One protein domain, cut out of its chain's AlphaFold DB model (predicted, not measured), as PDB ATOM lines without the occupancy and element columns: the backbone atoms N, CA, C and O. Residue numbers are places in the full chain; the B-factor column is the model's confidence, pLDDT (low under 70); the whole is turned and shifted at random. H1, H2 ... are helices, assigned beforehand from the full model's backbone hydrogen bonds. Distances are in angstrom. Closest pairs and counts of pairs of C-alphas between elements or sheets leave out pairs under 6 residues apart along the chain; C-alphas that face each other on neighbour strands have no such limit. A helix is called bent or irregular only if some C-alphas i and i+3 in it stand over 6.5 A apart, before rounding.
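What this domain is: This is residues 430 to 468 and 522 to 606 of the 802 residues of a protein of Clohesyomyces aquaticus (UniProt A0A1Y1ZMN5). One long helix, H4, runs through the middle; H3 packs on one side of it and crosses it steeply, while H2 runs alongside it on the other side in the opposite direction. A short helix, H1, meets H4 at a small patch on the side away from H3, and long stretches with no named element make up much of the rest. The printed part has 124 residues with four named helices, in the order H1, H2, H3, H4, and no named strand; its class is all helix, though the helices hold 61 residues, under half. The whole is compact, with a radius of gyration of the C-alphas of 14.2 A and spans of 37 by 36 by 24 A.

Where its parts are: Start at Tyr 430; residues 430 to 447 hold no named element. Find C-alpha 448 at (20.218, 73.775, -77.173), where H1 begins, residues 448 to 455, 10.7 A long. After the cut, H2 covers residues 524 to 539 over 24.6 A; it is irregular, with C-alphas 536 and 539 standing 7.1 A apart. Look next for C-alpha 548 at (36.171, 56.928, -72.528): from there H3 runs 26.7 A to residue 566, with a kink of 38 degrees near residue 560, and is irregular, C-alphas 560 and 563 being 7.6 A apart. H4, residues 573 to 590, runs 25.6 A and ends with C-alpha 590 at (23.872, 63.214, -85.397).

How they stand to each other: Begin with H4, the hub, which touches the three other helices. H3 touches it at a steep tilt of 50 degrees, opposite ways; the closest C-alphas, of Val 558 and Leu 580, are 5.7 A apart. H2 touches H4 at a shallow tilt of 20 degrees, opposite ways, with the C-alphas of Ile 530 and Ile 586 closest at 6.6 A. H1 and H4 only just touch, with 3 pairs of C-alphas within 8 A, the closest being Thr 448 and Trp 583 at 5.9 A; on H4 residues 579 to 583 alone take part. These two run the same way at a shallow tilt of 34 degrees, only just short of steep. H1 is apart from H2 and H3, and H2 is apart from H3. In H1 and H4 every O i to N i+4 pair is within hydrogen-bond range; in H2 it is 10 of 12, in H3 12 of 15.

The domain as a whole: The two C-alphas farthest apart, those of Leu 525 and Pro 606, are 38.5 A apart. Residues 469 to 521 are cut out, and C-alphas 468 and 522 stand 7.4 A apart across the cut. The links H2 to H3 and H3 to H4 are short. Mean pLDDT of the printed part is 77.6; 37 residues are under 70, among them 454 to 468 and 603 to 606.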
ATOM      1  N   TYR A 430      24.822  71.249 -88.457       80.00
ATOM      2  CA  TYR A 430      25.188  71.031 -89.857       80.00
ATOM      3  C   TYR A 430      26.256  72.026 -90.344       80.00
ATOM      4  O   TYR A 430      27.305  71.562 -90.778       80.00
ATOM      5  N   PRO A 431      26.101  73.358 -90.185       80.44
ATOM      6  CA  PRO A 431      27.202  74.295 -90.414       80.44
ATOM      7  C   PRO A 431      28.432  74.072 -89.530       80.44
ATOM      8  O   PRO A 431      29.527  74.436 -89.946       80.44
ATOM      9  N   ALA A 432      28.280  73.474 -88.342       85.69
ATOM     10  CA  ALA A 432      29.426  73.065 -87.525       85.69
ATOM     11  C   ALA A 432      30.247  71.950 -88.203       85.69
ATOM     12  O   ALA A 432      31.471  71.970 -88.151       85.69
ATOM     13  N   ALA A 433      29.561  71.040 -88.898       78.38
ATOM     14  CA  ALA A 433      30.106  70.029 -89.805       78.38
ATOM     15  C   ALA A 433      30.349  70.555 -91.243       78.38
ATOM     16  O   ALA A 433      30.305  69.793 -92.209       78.38
ATOM     17  N   GLY A 434      30.490  71.874 -91.437       73.75
ATOM     18  CA  GLY A 434      30.688  72.502 -92.755       73.75
ATOM     19  C   GLY A 434      29.510  72.400 -93.742       73.75
ATOM     20  O   GLY A 434      29.564  72.975 -94.827       73.75
ATOM     21  N   THR A 435      28.421  71.717 -93.381       67.69
ATOM     22  CA  THR A 435      27.260  71.463 -94.246       67.69
ATOM     23  C   THR A 435      26.290  72.656 -94.223       67.69
ATOM     24  O   THR A 435      25.852  73.071 -93.146       67.69
ATOM     25  N   PRO A 436      25.888  73.230 -95.373       62.25
ATOM     26  CA  PRO A 436      25.065  74.440 -95.398       62.25
ATOM     27  C   PRO A 436      23.681  74.240 -94.761       62.25
ATOM     28  O   PRO A 436      22.983  73.256 -94.999       62.25
ATOM     29  N   CYS A 437      23.249  75.223 -93.967       70.81
ATOM     30  CA  CYS A 437      21.927  75.242 -93.346       70.81
ATOM     31  C   CYS A 437      20.898  75.912 -94.264       70.81
ATOM     32  O   CYS A 437      20.956  77.117 -94.503       70.81
ATOM     33  N   THR A 438      19.917  75.141 -94.735       58.22
ATOM     34  CA  THR A 438      18.803  75.636 -95.562       58.22
ATOM     35  C   THR A 438      17.681  76.285 -94.742       58.22
ATOM     36  O   THR A 438      16.812  76.960 -95.304       58.22
ATOM     37  N   ALA A 439      17.689  76.130 -93.413       64.12
ATOM     38  CA  ALA A 439      16.673  76.689 -92.531       64.12
ATOM     39  C   ALA A 439      16.785  78.221 -92.425       64.12
ATOM     40  O   ALA A 439      17.454  78.767 -91.548       64.12
ATOM     41  N   LYS A 440      16.022  78.928 -93.272       55.75
ATOM     42  CA  LYS A 440      15.865  80.403 -93.281       55.75
ATOM     43  C   LYS A 440      15.428  81.010 -91.934       55.75
ATOM     44  O   LYS A 440      15.463  82.227 -91.765       55.75
ATOM     45  N   HIS A 441      15.000  80.175 -90.987       53.94
ATOM     46  CA  HIS A 441      14.593  80.545 -89.632       53.94
ATOM     47  C   HIS A 441      15.365  79.773 -88.547       53.94
ATOM     48  O   HIS A 441      14.822  79.540 -87.471       53.94
ATOM     49  N   ALA A 442      16.621  79.395 -88.813       55.97
ATOM     50  CA  ALA A 442      17.555  78.896 -87.805       55.97
ATOM     51  C   ALA A 442      17.737  79.941 -86.686       55.97
ATOM     52  O   ALA A 442      18.546  80.870 -86.809       55.97
ATOM     53  N   LYS A 443      16.950  79.840 -85.606       56.28
ATOM     54  CA  LYS A 443      17.046  80.776 -84.485       56.28
ATOM     55  C   LYS A 443      18.332  80.488 -83.726       56.28
ATOM     56  O   LYS A 443      18.426  79.517 -82.983       56.28
ATOM     57  N   ARG A 444      19.309  81.375 -83.911       68.50
ATOM     58  CA  ARG A 444      20.514  81.458 -83.083       68.50
ATOM     59  C   ARG A 444      20.073  81.524 -81.622       68.50
ATOM     60  O   ARG A 444      19.460  82.507 -81.217       68.50
ATOM     61  N   SER A 445      20.348  80.463 -80.874       76.81
ATOM     62  CA  SER A 445      19.872  80.276 -79.506       76.81
ATOM     63  C   SER A 445      21.025  79.811 -78.624       76.81
ATOM     64  O   SER A 445      21.806  78.974 -79.078       76.81
ATOM     65  N   PRO A 446      21.146  80.319 -77.388       78.06
ATOM     66  CA  PRO A 446      22.066  79.759 -76.404       78.06
ATOM     67  C   PRO A 446      21.547  78.421 -75.852       78.06
ATOM     68  O   PRO A 446      22.314  77.493 -75.662       78.06
ATOM     69  N   ASP A 447      20.231  78.277 -75.673       82.69
ATOM     70  CA  ASP A 447      19.610  77.036 -75.202       82.69
ATOM     71  C   ASP A 447      19.488  76.035 -76.366       82.69
ATOM     72  O   ASP A 447      18.812  76.300 -77.378       82.69
ATOM     73  N   THR A 448      20.139  74.877 -76.198       82.75
ATOM     74  CA  THR A 448      20.218  73.775 -77.173       82.75
ATOM     75  C   THR A 448      18.831  73.279 -77.571       82.75
ATOM     76  O   THR A 448      18.613  72.833 -78.703       82.75
ATOM     77  N   ARG A 449      17.854  73.385 -76.660       81.19
ATOM     78  CA  ARG A 449      16.469  72.959 -76.878       81.19
ATOM     79  C   ARG A 449      15.818  73.681 -78.053       81.19
ATOM     80  O   ARG A 449      15.043  73.046 -78.763       81.19
ATOM     81  N   TYR A 450      16.116  74.961 -78.290       79.69
ATOM     82  CA  TYR A 450      15.516  75.689 -79.415       79.69
ATOM     83  C   TYR A 450      16.143  75.318 -80.755       79.69
ATOM     84  O   TYR A 450      15.387  75.102 -81.697       79.69
ATOM     85  N   LEU A 451      17.470  75.138 -80.836       77.00
ATOM     86  CA  LEU A 451      18.088  74.569 -82.042       77.00
ATOM     87  C   LEU A 451      17.487  73.194 -82.350       77.00
ATOM     88  O   LEU A 451      17.104  72.917 -83.482       77.00
ATOM     89  N   PHE A 452      17.349  72.344 -81.332       75.69
ATOM     90  CA  PHE A 452      16.847  70.987 -81.524       75.69
ATOM     91  C   PHE A 452      15.357  70.991 -81.932       75.69
ATOM     92  O   PHE A 452      14.941  70.242 -82.817       75.69
ATOM     93  N   ASN A 453      14.556  71.904 -81.374       73.81
ATOM     94  CA  ASN A 453      13.165  72.110 -81.781       73.81
ATOM     95  C   ASN A 453      13.029  72.656 -83.216       73.81
ATOM     96  O   ASN A 453      12.179  72.169 -83.960       73.81
ATOM     97  N   ASP A 454      13.838  73.648 -83.600       68.00
ATOM     98  CA  ASP A 454      13.731  74.337 -84.894       68.00
ATOM     99  C   ASP A 454      14.350  73.544 -86.063       68.00
ATOM    100  O   ASP A 454      13.912  73.725 -87.198       68.00
ATOM    101  N   HIS A 455      15.329  72.666 -85.802       66.25
ATOM    102  CA  HIS A 455      16.013  71.861 -86.828       66.25
ATOM    103  C   HIS A 455      15.580  70.383 -86.893       66.25
ATOM    104  O   HIS A 455      15.909  69.719 -87.878       66.25
ATOM    105  N   VAL A 456      14.892  69.848 -85.867       60.53
ATOM    106  CA  VAL A 456      14.572  68.402 -85.765       60.53
ATOM    107  C   VAL A 456      13.113  68.103 -85.380       60.53
ATOM    108  O   VAL A 456      12.530  67.157 -85.903       60.53
ATOM    109  N   TRP A 457      12.475  68.912 -84.525       61.41
ATOM    110  CA  TRP A 457      11.037  68.789 -84.192       61.41
ATOM    111  C   TRP A 457      10.141  69.804 -84.921       61.41
ATOM    112  O   TRP A 457       9.016  70.078 -84.483       61.41
ATOM    113  N   GLY A 458      10.607  70.364 -86.038       57.84
ATOM    114  CA  GLY A 458       9.884  71.381 -86.790       57.84
ATOM    115  C   GLY A 458       8.510  70.896 -87.261       57.84
ATOM    116  O   GLY A 458       8.389  70.281 -88.315       57.84
ATOM    117  N   LYS A 459       7.435  71.256 -86.537       52.25
ATOM    118  CA  LYS A 459       6.035  71.033 -86.974       52.25
ATOM    119  C   LYS A 459       5.708  71.721 -88.310       52.25
ATOM    120  O   LYS A 459       4.665  71.460 -88.902       52.25
ATOM    121  N   ILE A 460       6.587  72.612 -88.767       53.81
ATOM    122  CA  ILE A 460       6.626  73.150 -90.124       53.81
ATOM    123  C   ILE A 460       7.461  72.176 -90.968       53.81
ATOM    124  O   ILE A 460       8.670  72.342 -91.124       53.81
ATOM    125  N   SER A 461       6.798  71.143 -91.489       46.09
ATOM    126  CA  SER A 461       7.381  70.149 -92.393       46.09
ATOM    127  C   SER A 461       8.093  70.828 -93.571       46.09
ATOM    128  O   SER A 461       7.441  71.498 -94.375       46.09
ATOM    129  N   GLY A 462       9.417  70.658 -93.664       51.62
ATOM    130  CA  GLY A 462      10.245  71.210 -94.745       51.62
ATOM    131  C   GLY A 462      11.533  71.929 -94.321       51.62
ATOM    132  O   GLY A 462      12.299  72.300 -95.202       51.62
ATOM    133  N   LEU A 463      11.793  72.127 -93.019       50.41
ATOM    134  CA  LEU A 463      13.054  72.714 -92.510       50.41
ATOM    135  C   LEU A 463      13.908  71.752 -91.656       50.41
ATOM    136  O   LEU A 463      14.899  72.174 -91.062       50.41
ATOM    137  N   ASN A 464      13.545  70.467 -91.600       53.66
ATOM    138  CA  ASN A 464      14.342  69.457 -90.906       53.66
ATOM    139  C   ASN A 464      15.580  69.111 -91.743       53.66
ATOM    140  O   ASN A 464      15.468  68.857 -92.942       53.66
ATOM    141  N   HIS A 465      16.751  69.064 -91.115       55.72
ATOM    142  CA  HIS A 465      17.975  68.638 -91.794       55.72
ATOM    143  C   HIS A 465      18.029  67.107 -91.911       55.72
ATOM    144  O   HIS A 465      17.544  66.403 -91.027       55.72
ATOM    145  N   ARG A 466      18.623  66.587 -92.994       50.09
ATOM    146  CA  ARG A 466      18.728  65.139 -93.250       50.09
ATOM    147  C   ARG A 466      19.777  64.447 -92.391       50.09
ATOM    148  O   ARG A 466      20.889  64.961 -92.309       50.09
ATOM    149  N   LEU A 467      19.487  63.224 -91.954       51.28
ATOM    150  CA  LEU A 467      20.432  62.096 -91.855       51.28
ATOM    151  C   LEU A 467      19.637  60.826 -92.196       51.28
ATOM    152  O   LEU A 467      18.606  60.592 -91.561       51.28
ATOM    153  N   PRO A 468      20.053  60.048 -93.209       49.06
ATOM    154  CA  PRO A 468      21.247  59.195 -93.111       49.06
ATOM    155  C   PRO A 468      22.411  59.619 -94.019       49.06
ATOM    156  O   PRO A 468      22.332  60.614 -94.741       49.06
ATOM    157  N   ILE A 522      15.599  63.785 -89.858       65.38
ATOM    158  CA  ILE A 522      16.220  62.788 -88.969       65.38
ATOM    159  C   ILE A 522      15.160  61.752 -88.593       65.38
ATOM    160  O   ILE A 522      14.052  62.117 -88.199       65.38
ATOM    161  N   THR A 523      15.505  60.466 -88.690       65.81
ATOM    162  CA  THR A 523      14.564  59.360 -88.453       65.81
ATOM    163  C   THR A 523      13.983  59.370 -87.033       65.81
ATOM    164  O   THR A 523      14.666  59.716 -86.067       65.81
ATOM    165  N   GLU A 524      12.725  58.938 -86.879       67.75
ATOM    166  CA  GLU A 524      12.044  58.885 -85.571       67.75
ATOM    167  C   GLU A 524      12.800  58.024 -84.540       67.75
ATOM    168  O   GLU A 524      12.803  58.349 -83.355       67.75
ATOM    169  N   LEU A 525      13.507  56.982 -84.991       69.75
ATOM    170  CA  LEU A 525      14.374  56.155 -84.148       69.75
ATOM    171  C   LEU A 525      15.583  56.954 -83.636       69.75
ATOM    172  O   LEU A 525      15.784  57.044 -82.425       69.75
ATOM    173  N   ARG A 526      16.342  57.617 -84.521       70.25
ATOM    174  CA  ARG A 526      17.519  58.414 -84.123       70.25
ATOM    175  C   ARG A 526      17.126  59.607 -83.248       70.25
ATOM    176  O   ARG A 526      17.820  59.959 -82.300       70.25
ATOM    177  N   LYS A 527      15.960  60.188 -83.513       74.75
ATOM    178  CA  LYS A 527      15.300  61.210 -82.693       74.75
ATOM    179  C   LYS A 527      14.942  60.693 -81.289       74.75
ATOM    180  O   LYS A 527      15.206  61.395 -80.313       74.75
ATOM    181  N   ALA A 528      14.403  59.476 -81.163       80.12
ATOM    182  CA  ALA A 528      14.092  58.846 -79.875       80.12
ATOM    183  C   ALA A 528      15.350  58.471 -79.066       80.12
ATOM    184  O   ALA A 528      15.364  58.646 -77.843       80.12
ATOM    185  N   GLU A 529      16.423  58.033 -79.736       80.25
ATOM    186  CA  GLU A 529      17.747  57.881 -79.117       80.25
ATOM    187  C   GLU A 529      18.211  59.214 -78.522       80.25
ATOM    188  O   GLU A 529      18.411  59.305 -77.312       80.25
ATOM    189  N   ILE A 530      18.312  60.276 -79.333       82.06
ATOM    190  CA  ILE A 530      18.820  61.578 -78.877       82.06
ATOM    191  C   ILE A 530      17.953  62.154 -77.743       82.06
ATOM    192  O   ILE A 530      18.484  62.716 -76.783       82.06
ATOM    193  N   ASP A 531      16.628  61.986 -77.789       83.00
ATOM    194  CA  ASP A 531      15.744  62.425 -76.702       83.00
ATOM    195  C   ASP A 531      15.933  61.600 -75.411       83.00
ATOM    196  O   ASP A 531      15.697  62.093 -74.306       83.00
ATOM    197  N   THR A 532      16.430  60.365 -75.519       85.25
ATOM    198  CA  THR A 532      16.890  59.561 -74.375       85.25
ATOM    199  C   THR A 532      18.202  60.106 -73.811       85.25
ATOM    200  O   THR A 532      18.303  60.299 -72.596       85.25
ATOM    201  N   ILE A 533      19.160  60.496 -74.658       81.25
ATOM    202  CA  ILE A 533      20.402  61.140 -74.192       81.25
ATOM    203  C   ILE A 533      20.122  62.498 -73.526       81.25
ATOM    204  O   ILE A 533      20.695  62.832 -72.483       81.25
ATOM    205  N   ARG A 534      19.168  63.266 -74.067       80.56
ATOM    206  CA  ARG A 534      18.688  64.532 -73.486       80.56
ATOM    207  C   ARG A 534      18.000  64.348 -72.125       80.56
ATOM    208  O   ARG A 534      17.972  65.285 -71.330       80.56
ATOM    209  N   LYS A 535      17.449  63.163 -71.831       81.50
ATOM    210  CA  LYS A 535      16.939  62.816 -70.489       81.50
ATOM    211  C   LYS A 535      18.084  62.487 -69.528       81.50
ATOM    212  O   LYS A 535      18.074  62.999 -68.415       81.50
ATOM    213  N   GLN A 536      19.078  61.707 -69.961       76.56
ATOM    214  CA  GLN A 536      20.238  61.330 -69.133       76.56
ATOM    215  C   GLN A 536      21.100  62.544 -68.730       76.56
ATOM    216  O   GLN A 536      21.502  62.667 -67.577       76.56
ATOM    217  N   THR A 537      21.311  63.487 -69.651       73.31
ATOM    218  CA  THR A 537      22.100  64.720 -69.429       73.31
ATOM    219  C   THR A 537      21.447  65.758 -68.509       73.31
ATOM    220  O   THR A 537      22.099  66.740 -68.149       73.31
ATOM    221  N   LYS A 538      20.182  65.580 -68.090       70.56
ATOM    222  CA  LYS A 538      19.457  66.570 -67.264       70.56
ATOM    223  C   LYS A 538      20.176  66.945 -65.968       70.56
ATOM    224  O   LYS A 538      20.082  68.091 -65.544       70.56
ATOM    225  N   ASN A 539      20.889  65.999 -65.360       68.44
ATOM    226  CA  ASN A 539      21.464  66.163 -64.023       68.44
ATOM    227  C   ASN A 539      22.903  66.721 -64.056       68.44
ATOM    228  O   ASN A 539      23.618  66.629 -63.062       68.44
ATOM    229  N   GLY A 540      23.373  67.228 -65.206       63.22
ATOM    230  CA  GLY A 540      24.754  67.695 -65.405       63.22
ATOM    231  C   GLY A 540      25.813  66.580 -65.431       63.22
ATOM    232  O   GLY A 540      26.985  66.850 -65.676       63.22
ATOM    233  N   ARG A 541      25.415  65.320 -65.207       67.56
ATOM    234  CA  ARG A 541      26.273  64.138 -65.339       67.56
ATOM    235  C   ARG A 541      26.399  63.769 -66.819       67.56
ATOM    236  O   ARG A 541      25.388  63.626 -67.506       67.56
ATOM    237  N   ALA A 542      27.630  63.597 -67.298       64.56
ATOM    238  CA  ALA A 542      27.890  63.141 -68.659       64.56
ATOM    239  C   ALA A 542      27.356  61.700 -68.860       64.56
ATOM    240  O   ALA A 542      27.505  60.869 -67.956       64.56
ATOM    241  N   PRO A 543      26.701  61.383 -69.993       69.44
ATOM    242  CA  PRO A 543      26.077  60.085 -70.214       69.44
ATOM    243  C   PRO A 543      27.111  59.050 -70.675       69.44
ATOM    244  O   PRO A 543      27.913  59.316 -71.568       69.44
ATOM    245  N   ARG A 544      27.062  57.844 -70.101       71.12
ATOM    246  CA  ARG A 544      27.935  56.712 -70.463       71.12
ATOM    247  C   ARG A 544      27.444  56.023 -71.747       71.12
ATOM    248  O   ARG A 544      26.914  54.919 -71.688       71.12
ATOM    249  N   ILE A 545      27.534  56.726 -72.876       74.44
ATOM    250  CA  ILE A 545      27.074  56.247 -74.197       74.44
ATOM    251  C   ILE A 545      28.239  55.987 -75.152       74.44
ATOM    252  O   ILE A 545      28.154  55.078 -75.973       74.44
ATOM    253  N   TYR A 546      29.308  56.774 -75.048       82.00
ATOM    254  CA  TYR A 546      30.512  56.616 -75.855       82.00
ATOM    255  C   TYR A 546      31.649  56.030 -75.016       82.00
ATOM    256  O   TYR A 546      31.576  56.002 -73.786       82.00
ATOM    257  N   ASP A 547      32.689  55.576 -75.705       86.94
ATOM    258  CA  ASP A 547      33.963  55.164 -75.125       86.94
ATOM    259  C   ASP A 547      34.647  56.306 -74.354       86.94
ATOM    260  O   ASP A 547      34.406  57.490 -74.615       86.94
ATOM    261  N   ASP A 548      35.532  55.955 -73.417       88.44
ATOM    262  CA  ASP A 548      36.171  56.928 -72.528       88.44
ATOM    263  C   ASP A 548      37.017  57.973 -73.282       88.44
ATOM    264  O   ASP A 548      37.059  59.128 -72.861       88.44
ATOM    265  N   SER A 549      37.603  57.625 -74.436       92.31
ATOM    266  CA  SER A 549      38.382  58.555 -75.272       92.31
ATOM    267  C   SER A 549      37.486  59.602 -75.947       92.31
ATOM    268  O   SER A 549      37.737  60.807 -75.840       92.31
ATOM    269  N   THR A 550      36.366  59.184 -76.551       89.31
ATOM    270  CA  THR A 550      35.328  60.109 -77.033       89.31
ATOM    271  C   THR A 550      34.799  60.974 -75.887       89.31
ATOM    272  O   THR A 550      34.639  62.184 -76.059       89.31
ATOM    273  N   MET A 551      34.545  60.402 -74.707       89.62
ATOM    274  CA  MET A 551      34.035  61.158 -73.557       89.62
ATOM    275  C   MET A 551      35.045  62.180 -73.015       89.62
ATOM    276  O   MET A 551      34.641  63.287 -72.645       89.62
ATOM    277  N   GLU A 552      36.341  61.868 -73.018       91.94
ATOM    278  CA  GLU A 552      37.409  62.803 -72.654       91.94
ATOM    279  C   GLU A 552      37.581  63.918 -73.699       91.94
ATOM    280  O   GLU A 552      37.653  65.093 -73.329       91.94
ATOM    281  N   LEU A 553      37.515  63.593 -74.995       93.81
ATOM    282  CA  LEU A 553      37.477  64.587 -76.073       93.81
ATOM    283  C   LEU A 553      36.288  65.549 -75.909       93.81
ATOM    284  O   LEU A 553      36.465  66.769 -75.980       93.81
ATOM    285  N   LEU A 554      35.080  65.028 -75.656       93.38
ATOM    286  CA  LEU A 554      33.895  65.860 -75.426       93.38
ATOM    287  C   LEU A 554      34.044  66.727 -74.165       93.38
ATOM    288  O   LEU A 554      33.719  67.912 -74.210       93.38
ATOM    289  N   LYS A 555      34.597  66.186 -73.072       93.12
ATOM    290  CA  LYS A 555      34.901  66.942 -71.845       93.12
ATOM    291  C   LYS A 555      35.870  68.095 -72.128       93.12
ATOM    292  O   LYS A 555      35.570  69.234 -71.777       93.12
ATOM    293  N   GLY A 556      36.979  67.835 -72.823       94.81
ATOM    294  CA  GLY A 556      37.938  68.871 -73.218       94.81
ATOM    295  C   GLY A 556      37.311  69.956 -74.100       94.81
ATOM    296  O   GLY A 556      37.552  71.148 -73.884       94.81
ATOM    297  N   ARG A 557      36.442  69.567 -75.046       95.50
ATOM    298  CA  ARG A 557      35.676  70.495 -75.899       95.50
ATOM    299  C   ARG A 557      34.666  71.343 -75.120       95.50
ATOM    300  O   ARG A 557      34.503  72.517 -75.456       95.50
ATOM    301  N   VAL A 558      34.021  70.784 -74.091       94.31
ATOM    302  CA  VAL A 558      33.126  71.520 -73.182       94.31
ATOM    303  C   VAL A 558      33.919  72.552 -72.391       94.31
ATOM    304  O   VAL A 558      33.648  73.740 -72.547       94.31
ATOM    305  N   GLU A 559      34.923  72.138 -71.610       94.31
ATOM    306  CA  GLU A 559      35.685  73.046 -70.734       94.31
ATOM    307  C   GLU A 559      36.354  74.189 -71.519       94.31
ATOM    308  O   GLU A 559      36.234  75.350 -71.130       94.31
ATOM    309  N   SER A 560      36.928  73.901 -72.697       95.25
ATOM    310  CA  SER A 560      37.501  74.921 -73.602       95.25
ATOM    311  C   SER A 560      36.505  75.996 -74.069       95.25
ATOM    312  O   SER A 560      36.915  77.029 -74.597       95.25
ATOM    313  N   ASN A 561      35.199  75.759 -73.921       95.69
ATOM    314  CA  ASN A 561      34.138  76.631 -74.417       95.69
ATOM    315  C   ASN A 561      33.199  77.175 -73.331       95.69
ATOM    316  O   ASN A 561      32.337  77.990 -73.661       95.69
ATOM    317  N   VAL A 562      33.361  76.809 -72.053       94.69
ATOM    318  CA  VAL A 562      32.503  77.295 -70.951       94.69
ATOM    319  C   VAL A 562      32.517  78.823 -70.860       94.69
ATOM    320  O   VAL A 562      31.467  79.457 -70.952       94.69
ATOM    321  N   SER A 563      33.699  79.437 -70.773       92.19
ATOM    322  CA  SER A 563      33.847  80.899 -70.692       92.19
ATOM    323  C   SER A 563      33.304  81.615 -71.937       92.19
ATOM    324  O   SER A 563      32.715  82.693 -71.833       92.19
ATOM    325  N   ASN A 564      33.439  80.982 -73.110       92.88
ATOM    326  CA  ASN A 564      32.877  81.468 -74.370       92.88
ATOM    327  C   ASN A 564      31.342  81.400 -74.370       92.88
ATOM    328  O   ASN A 564      30.705  82.339 -74.842       92.88
ATOM    329  N   TYR A 565      30.740  80.342 -73.810       92.62
ATOM    330  CA  TYR A 565      29.287  80.255 -73.643       92.62
ATOM    331  C   TYR A 565      28.789  81.387 -72.747       92.62
ATOM    332  O   TYR A 565      27.861  82.091 -73.135       92.62
ATOM    333  N   ILE A 566      29.419  81.585 -71.581       92.94
ATOM    334  CA  ILE A 566      28.993  82.584 -70.590       92.94
ATOM    335  C   ILE A 566      29.078  83.997 -71.178       92.94
ATOM    336  O   ILE A 566      28.102  84.739 -71.079       92.94
ATOM    337  N   ASN A 567      30.194  84.380 -71.819       90.69
ATOM    338  CA  ASN A 567      30.347  85.681 -72.503       90.69
ATOM    339  C   ASN A 567      29.957  86.897 -71.617       90.69
ATOM    340  O   ASN A 567      29.428  87.897 -72.096       90.69
ATOM    341  N   GLY A 568      30.220  86.794 -70.308       86.81
ATOM    342  CA  GLY A 568      29.895  87.804 -69.293       86.81
ATOM    343  C   GLY A 568      28.458  87.782 -68.755       86.81
ATOM    344  O   GLY A 568      28.144  88.622 -67.920       86.81
ATOM    345  N   SER A 569      27.596  86.872 -69.223       90.62
ATOM    346  CA  SER A 569      26.204  86.742 -68.761       90.62
ATOM    347  C   SER A 569      26.067  86.235 -67.322       90.62
ATOM    348  O   SER A 569      27.006  85.708 -66.728       90.62
ATOM    349  N   ASP A 570      24.847  86.356 -66.802       91.12
ATOM    350  CA  ASP A 570      24.363  85.821 -65.525       91.12
ATOM    351  C   ASP A 570      24.353  84.280 -65.447       91.12
ATOM    352  O   ASP A 570      24.152  83.705 -64.373       91.12
ATOM    353  N   ILE A 571      24.562  83.582 -66.569       91.38
ATOM    354  CA  ILE A 571      24.453  82.125 -66.611       91.38
ATOM    355  C   ILE A 571      25.603  81.458 -65.855       91.38
ATOM    356  O   ILE A 571      26.763  81.496 -66.264       91.38
ATOM    357  N   THR A 572      25.234  80.746 -64.788       93.50
ATOM    358  CA  THR A 572      26.162  79.942 -63.983       93.50
ATOM    359  C   THR A 572      26.975  78.960 -64.828       93.50
ATOM    360  O   THR A 572      26.477  78.319 -65.757       93.50
ATOM    361  N   GLU A 573      28.227  78.754 -64.429       92.81
ATOM    362  CA  GLU A 573      29.167  77.844 -65.088       92.81
ATOM    363  C   GLU A 573      28.615  76.406 -65.224       92.81
ATOM    364  O   GLU A 573      28.777  75.747 -66.253       92.81
ATOM    365  N   LYS A 574      27.860  75.943 -64.218       91.75
ATOM    366  CA  LYS A 574      27.149  74.653 -64.214       91.75
ATOM    367  C   LYS A 574      26.089  74.563 -65.319       91.75
ATOM    368  O   LYS A 574      25.971  73.521 -65.969       91.75
ATOM    369  N   ALA A 575      25.331  75.635 -65.557       91.31
ATOM    370  CA  ALA A 575      24.351  75.695 -66.638       91.31
ATOM    371  C   ALA A 575      25.034  75.788 -68.016       91.31
ATOM    372  O   ALA A 575      24.640  75.062 -68.929       91.31
ATOM    373  N   ALA A 576      26.108  76.576 -68.138       92.44
ATOM    374  CA  ALA A 576      26.918  76.667 -69.355       92.44
ATOM    375  C   ALA A 576      27.507  75.303 -69.771       92.44
ATOM    376  O   ALA A 576      27.300  74.864 -70.904       92.44
ATOM    377  N   ARG A 577      28.144  74.572 -68.837       92.56
ATOM    378  CA  ARG A 577      28.587  73.178 -69.053       92.56
ATOM    379  C   ARG A 577      27.438  72.271 -69.487       92.56
ATOM    380  O   ARG A 577      27.603  71.466 -70.398       92.56
ATOM    381  N   THR A 578      26.275  72.394 -68.846       90.56
ATOM    382  CA  THR A 578      25.107  71.540 -69.119       90.56
ATOM    383  C   THR A 578      24.543  71.756 -70.529       90.56
ATOM    384  O   THR A 578      24.145  70.785 -71.174       90.56
ATOM    385  N   GLU A 579      24.532  72.989 -71.041       91.44
ATOM    386  CA  GLU A 579      24.147  73.270 -72.430       91.44
ATOM    387  C   GLU A 579      25.222  72.847 -73.438       91.44
ATOM    388  O   GLU A 579      24.898  72.189 -74.427       91.44
ATOM    389  N   LEU A 580      26.503  73.110 -73.161       93.06
ATOM    390  CA  LEU A 580      27.609  72.648 -74.008       93.06
ATOM    391  C   LEU A 580      27.627  71.122 -74.160       93.06
ATOM    392  O   LEU A 580      27.733  70.625 -75.282       93.06
ATOM    393  N   TRP A 581      27.450  70.372 -73.066       92.12
ATOM    394  CA  TRP A 581      27.328  68.912 -73.112       92.12
ATOM    395  C   TRP A 581      26.160  68.468 -73.999       92.12
ATOM    396  O   TRP A 581      26.355  67.619 -74.868       92.12
ATOM    397  N   LYS A 582      24.965  69.058 -73.844       90.44
ATOM    398  CA  LYS A 582      23.814  68.749 -74.713       90.44
ATOM    399  C   LYS A 582      24.149  69.005 -76.179       90.44
ATOM    400  O   LYS A 582      23.911  68.124 -77.000       90.44
ATOM    401  N   TRP A 583      24.716  70.166 -76.514       92.69
ATOM    402  CA  TRP A 583      25.052  70.498 -77.899       92.69
ATOM    403  C   TRP A 583      26.056  69.504 -78.495       92.69
ATOM    404  O   TRP A 583      25.813  68.986 -79.586       92.69
ATOM    405  N   TYR A 584      27.133  69.191 -77.767       93.38
ATOM    406  CA  TYR A 584      28.202  68.305 -78.233       93.38
ATOM    407  C   TYR A 584      27.785  66.840 -78.356       93.38
ATOM    408  O   TYR A 584      28.149  66.172 -79.324       93.38
ATOM    409  N   ILE A 585      26.978  66.340 -77.424       90.75
ATOM    410  CA  ILE A 585      26.469  64.968 -77.492       90.75
ATOM    411  C   ILE A 585      25.428  64.832 -78.613       90.75
ATOM    412  O   ILE A 585      25.431  63.840 -79.340       90.75
ATOM    413  N   ILE A 586      24.583  65.850 -78.826       88.69
ATOM    414  CA  ILE A 586      23.679  65.881 -79.983       88.69
ATOM    415  C   ILE A 586      24.485  65.961 -81.289       88.69
ATOM    416  O   ILE A 586      24.139  65.250 -82.228       88.69
ATOM    417  N   PHE A 587      25.589  66.725 -81.343       89.88
ATOM    418  CA  PHE A 587      26.496  66.708 -82.499       89.88
ATOM    419  C   PHE A 587      26.980  65.284 -82.784       89.88
ATOM    420  O   PHE A 587      26.762  64.789 -83.884       89.88
ATOM    421  N   ARG A 588      27.572  64.598 -81.794       88.06
ATOM    422  CA  ARG A 588      28.159  63.261 -81.985       88.06
ATOM    423  C   ARG A 588      27.114  62.193 -82.327       88.06
ATOM    424  O   ARG A 588      27.389  61.318 -83.144       88.06
ATOM    425  N   GLN A 589      25.895  62.286 -81.788       84.19
ATOM    426  CA  GLN A 589      24.812  61.363 -82.146       84.19
ATOM    427  C   GLN A 589      24.241  61.636 -83.547       84.19
ATOM    428  O   GLN A 589      23.829  60.699 -84.230       84.19
ATOM    429  N   LEU A 590      24.227  62.887 -84.012       80.44
ATOM    430  CA  LEU A 590      23.872  63.214 -85.397       80.44
ATOM    431  C   LEU A 590      25.005  62.830 -86.368       80.44
ATOM    432  O   LEU A 590      24.753  62.268 -87.430       80.44
ATOM    433  N   ARG A 591      26.257  63.093 -86.005       80.69
ATOM    434  CA  ARG A 591      27.438  62.948 -86.859       80.69
ATOM    435  C   ARG A 591      28.510  62.105 -86.140       80.69
ATOM    436  O   ARG A 591      29.454  62.663 -85.578       80.69
ATOM    437  N   PRO A 592      28.365  60.765 -86.123       77.12
ATOM    438  CA  PRO A 592      29.323  59.866 -85.470       77.12
ATOM    439  C   PRO A 592      30.634  59.713 -86.257       77.12
ATOM    440  O   PRO A 592      31.645  59.316 -85.683       77.12
ATOM    441  N   ASP A 593      30.627  60.054 -87.546       76.25
ATOM    442  CA  ASP A 593      31.789  59.955 -88.434       76.25
ATOM    443  C   ASP A 593      32.587  61.275 -88.517       76.25
ATOM    444  O   ASP A 593      33.757  61.262 -88.887       76.25
ATOM    445  N   ASP A 594      31.989  62.415 -88.137       79.69
ATOM    446  CA  ASP A 594      32.633  63.735 -88.214       79.69
ATOM    447  C   ASP A 594      33.492  64.047 -86.979       79.69
ATOM    448  O   ASP A 594      33.151  63.689 -85.843       79.69
ATOM    449  N   GLU A 595      34.549  64.838 -87.181       88.25
ATOM    450  CA  GLU A 595      35.300  65.463 -86.093       88.25
ATOM    451  C   GLU A 595      34.426  66.398 -85.243       88.25
ATOM    452  O   GLU A 595      33.602  67.160 -85.748       88.25
ATOM    453  N   VAL A 596      34.645  66.385 -83.924       92.19
ATOM    454  CA  VAL A 596      33.889  67.217 -82.978       92.19
ATOM    455  C   VAL A 596      34.359  68.682 -83.063       92.19
ATOM    456  O   VAL A 596      35.515  68.952 -82.710       92.19
ATOM    457  N   PRO A 597      33.500  69.654 -83.439       91.88
ATOM    458  CA  PRO A 597      33.923  71.028 -83.717       91.88
ATOM    459  C   PRO A 597      34.566  71.741 -82.522       91.88
ATOM    460  O   PRO A 597      34.020  71.768 -81.418       91.88
ATOM    461  N   THR A 598      35.713  72.384 -82.750       92.88
ATOM    462  CA  THR A 598      36.439  73.156 -81.722       92.88
ATOM    463  C   THR A 598      35.615  74.318 -81.160       92.88
ATOM    464  O   THR A 598      35.745  74.645 -79.984       92.88
ATOM    465  N   ASN A 599      34.750  74.922 -81.981       91.25
ATOM    466  CA  ASN A 599      33.902  76.056 -81.618       91.25
ATOM    467  C   ASN A 599      32.422  75.724 -81.922       91.25
ATOM    468  O   ASN A 599      32.082  75.555 -83.094       91.25
ATOM    469  N   PRO A 600      31.539  75.633 -80.906       92.62
ATOM    470  CA  PRO A 600      30.124  75.305 -81.076       92.62
ATOM    471  C   PRO A 600      29.236  76.548 -81.278       92.62
ATOM    472  O   PRO A 600      28.017  76.429 -81.404       92.62
ATOM    473  N   PHE A 601      29.802  77.757 -81.283       92.31
ATOM    474  CA  PHE A 601      29.050  79.009 -81.391       92.31
ATOM    475  C   PHE A 601      28.928  79.476 -82.834       92.31
ATOM    476  O   PHE A 601      29.810  79.238 -83.663       92.31
ATOM    477  N   THR A 602      27.887  80.258 -83.142       76.75
ATOM    478  CA  THR A 602      28.037  81.150 -84.298       76.75
ATOM    479  C   THR A 602      29.134  82.142 -83.938       76.75
ATOM    480  O   THR A 602      28.941  82.911 -82.993       76.75
ATOM    481  N   SER A 603      30.245  82.147 -84.685       58.97
ATOM    482  CA  SER A 603      31.240  83.223 -84.595       58.97
ATOM    483  C   SER A 603      30.512  84.567 -84.543       58.97
ATOM    484  O   SER A 603      29.548  84.770 -85.302       58.97
ATOM    485  N   LYS A 604      30.903  85.438 -83.596       45.00
ATOM    486  CA  LYS A 604      30.257  86.745 -83.394       45.00
ATOM    487  C   LYS A 604      30.147  87.400 -84.767       45.00
ATOM    488  O   LYS A 604      31.154  87.525 -85.457       45.00
ATOM    489  N   ARG A 605      28.915  87.743 -85.181       35.16
ATOM    490  CA  ARG A 605      28.643  88.400 -86.473       35.16
ATOM    491  C   ARG A 605      29.661  89.538 -86.584       35.16
ATOM    492  O   ARG A 605      29.602  90.380 -85.687       35.16
ATOM    493  N   PRO A 606      30.597  89.521 -87.555       29.62
ATOM    494  CA  PRO A 606      31.797  90.331 -87.430       29.62
ATOM    495  C   PRO A 606      31.449  91.783 -87.136       29.62
ATOM    496  O   PRO A 606      30.682  92.408 -87.873       29.62
TER     497      PRO A 606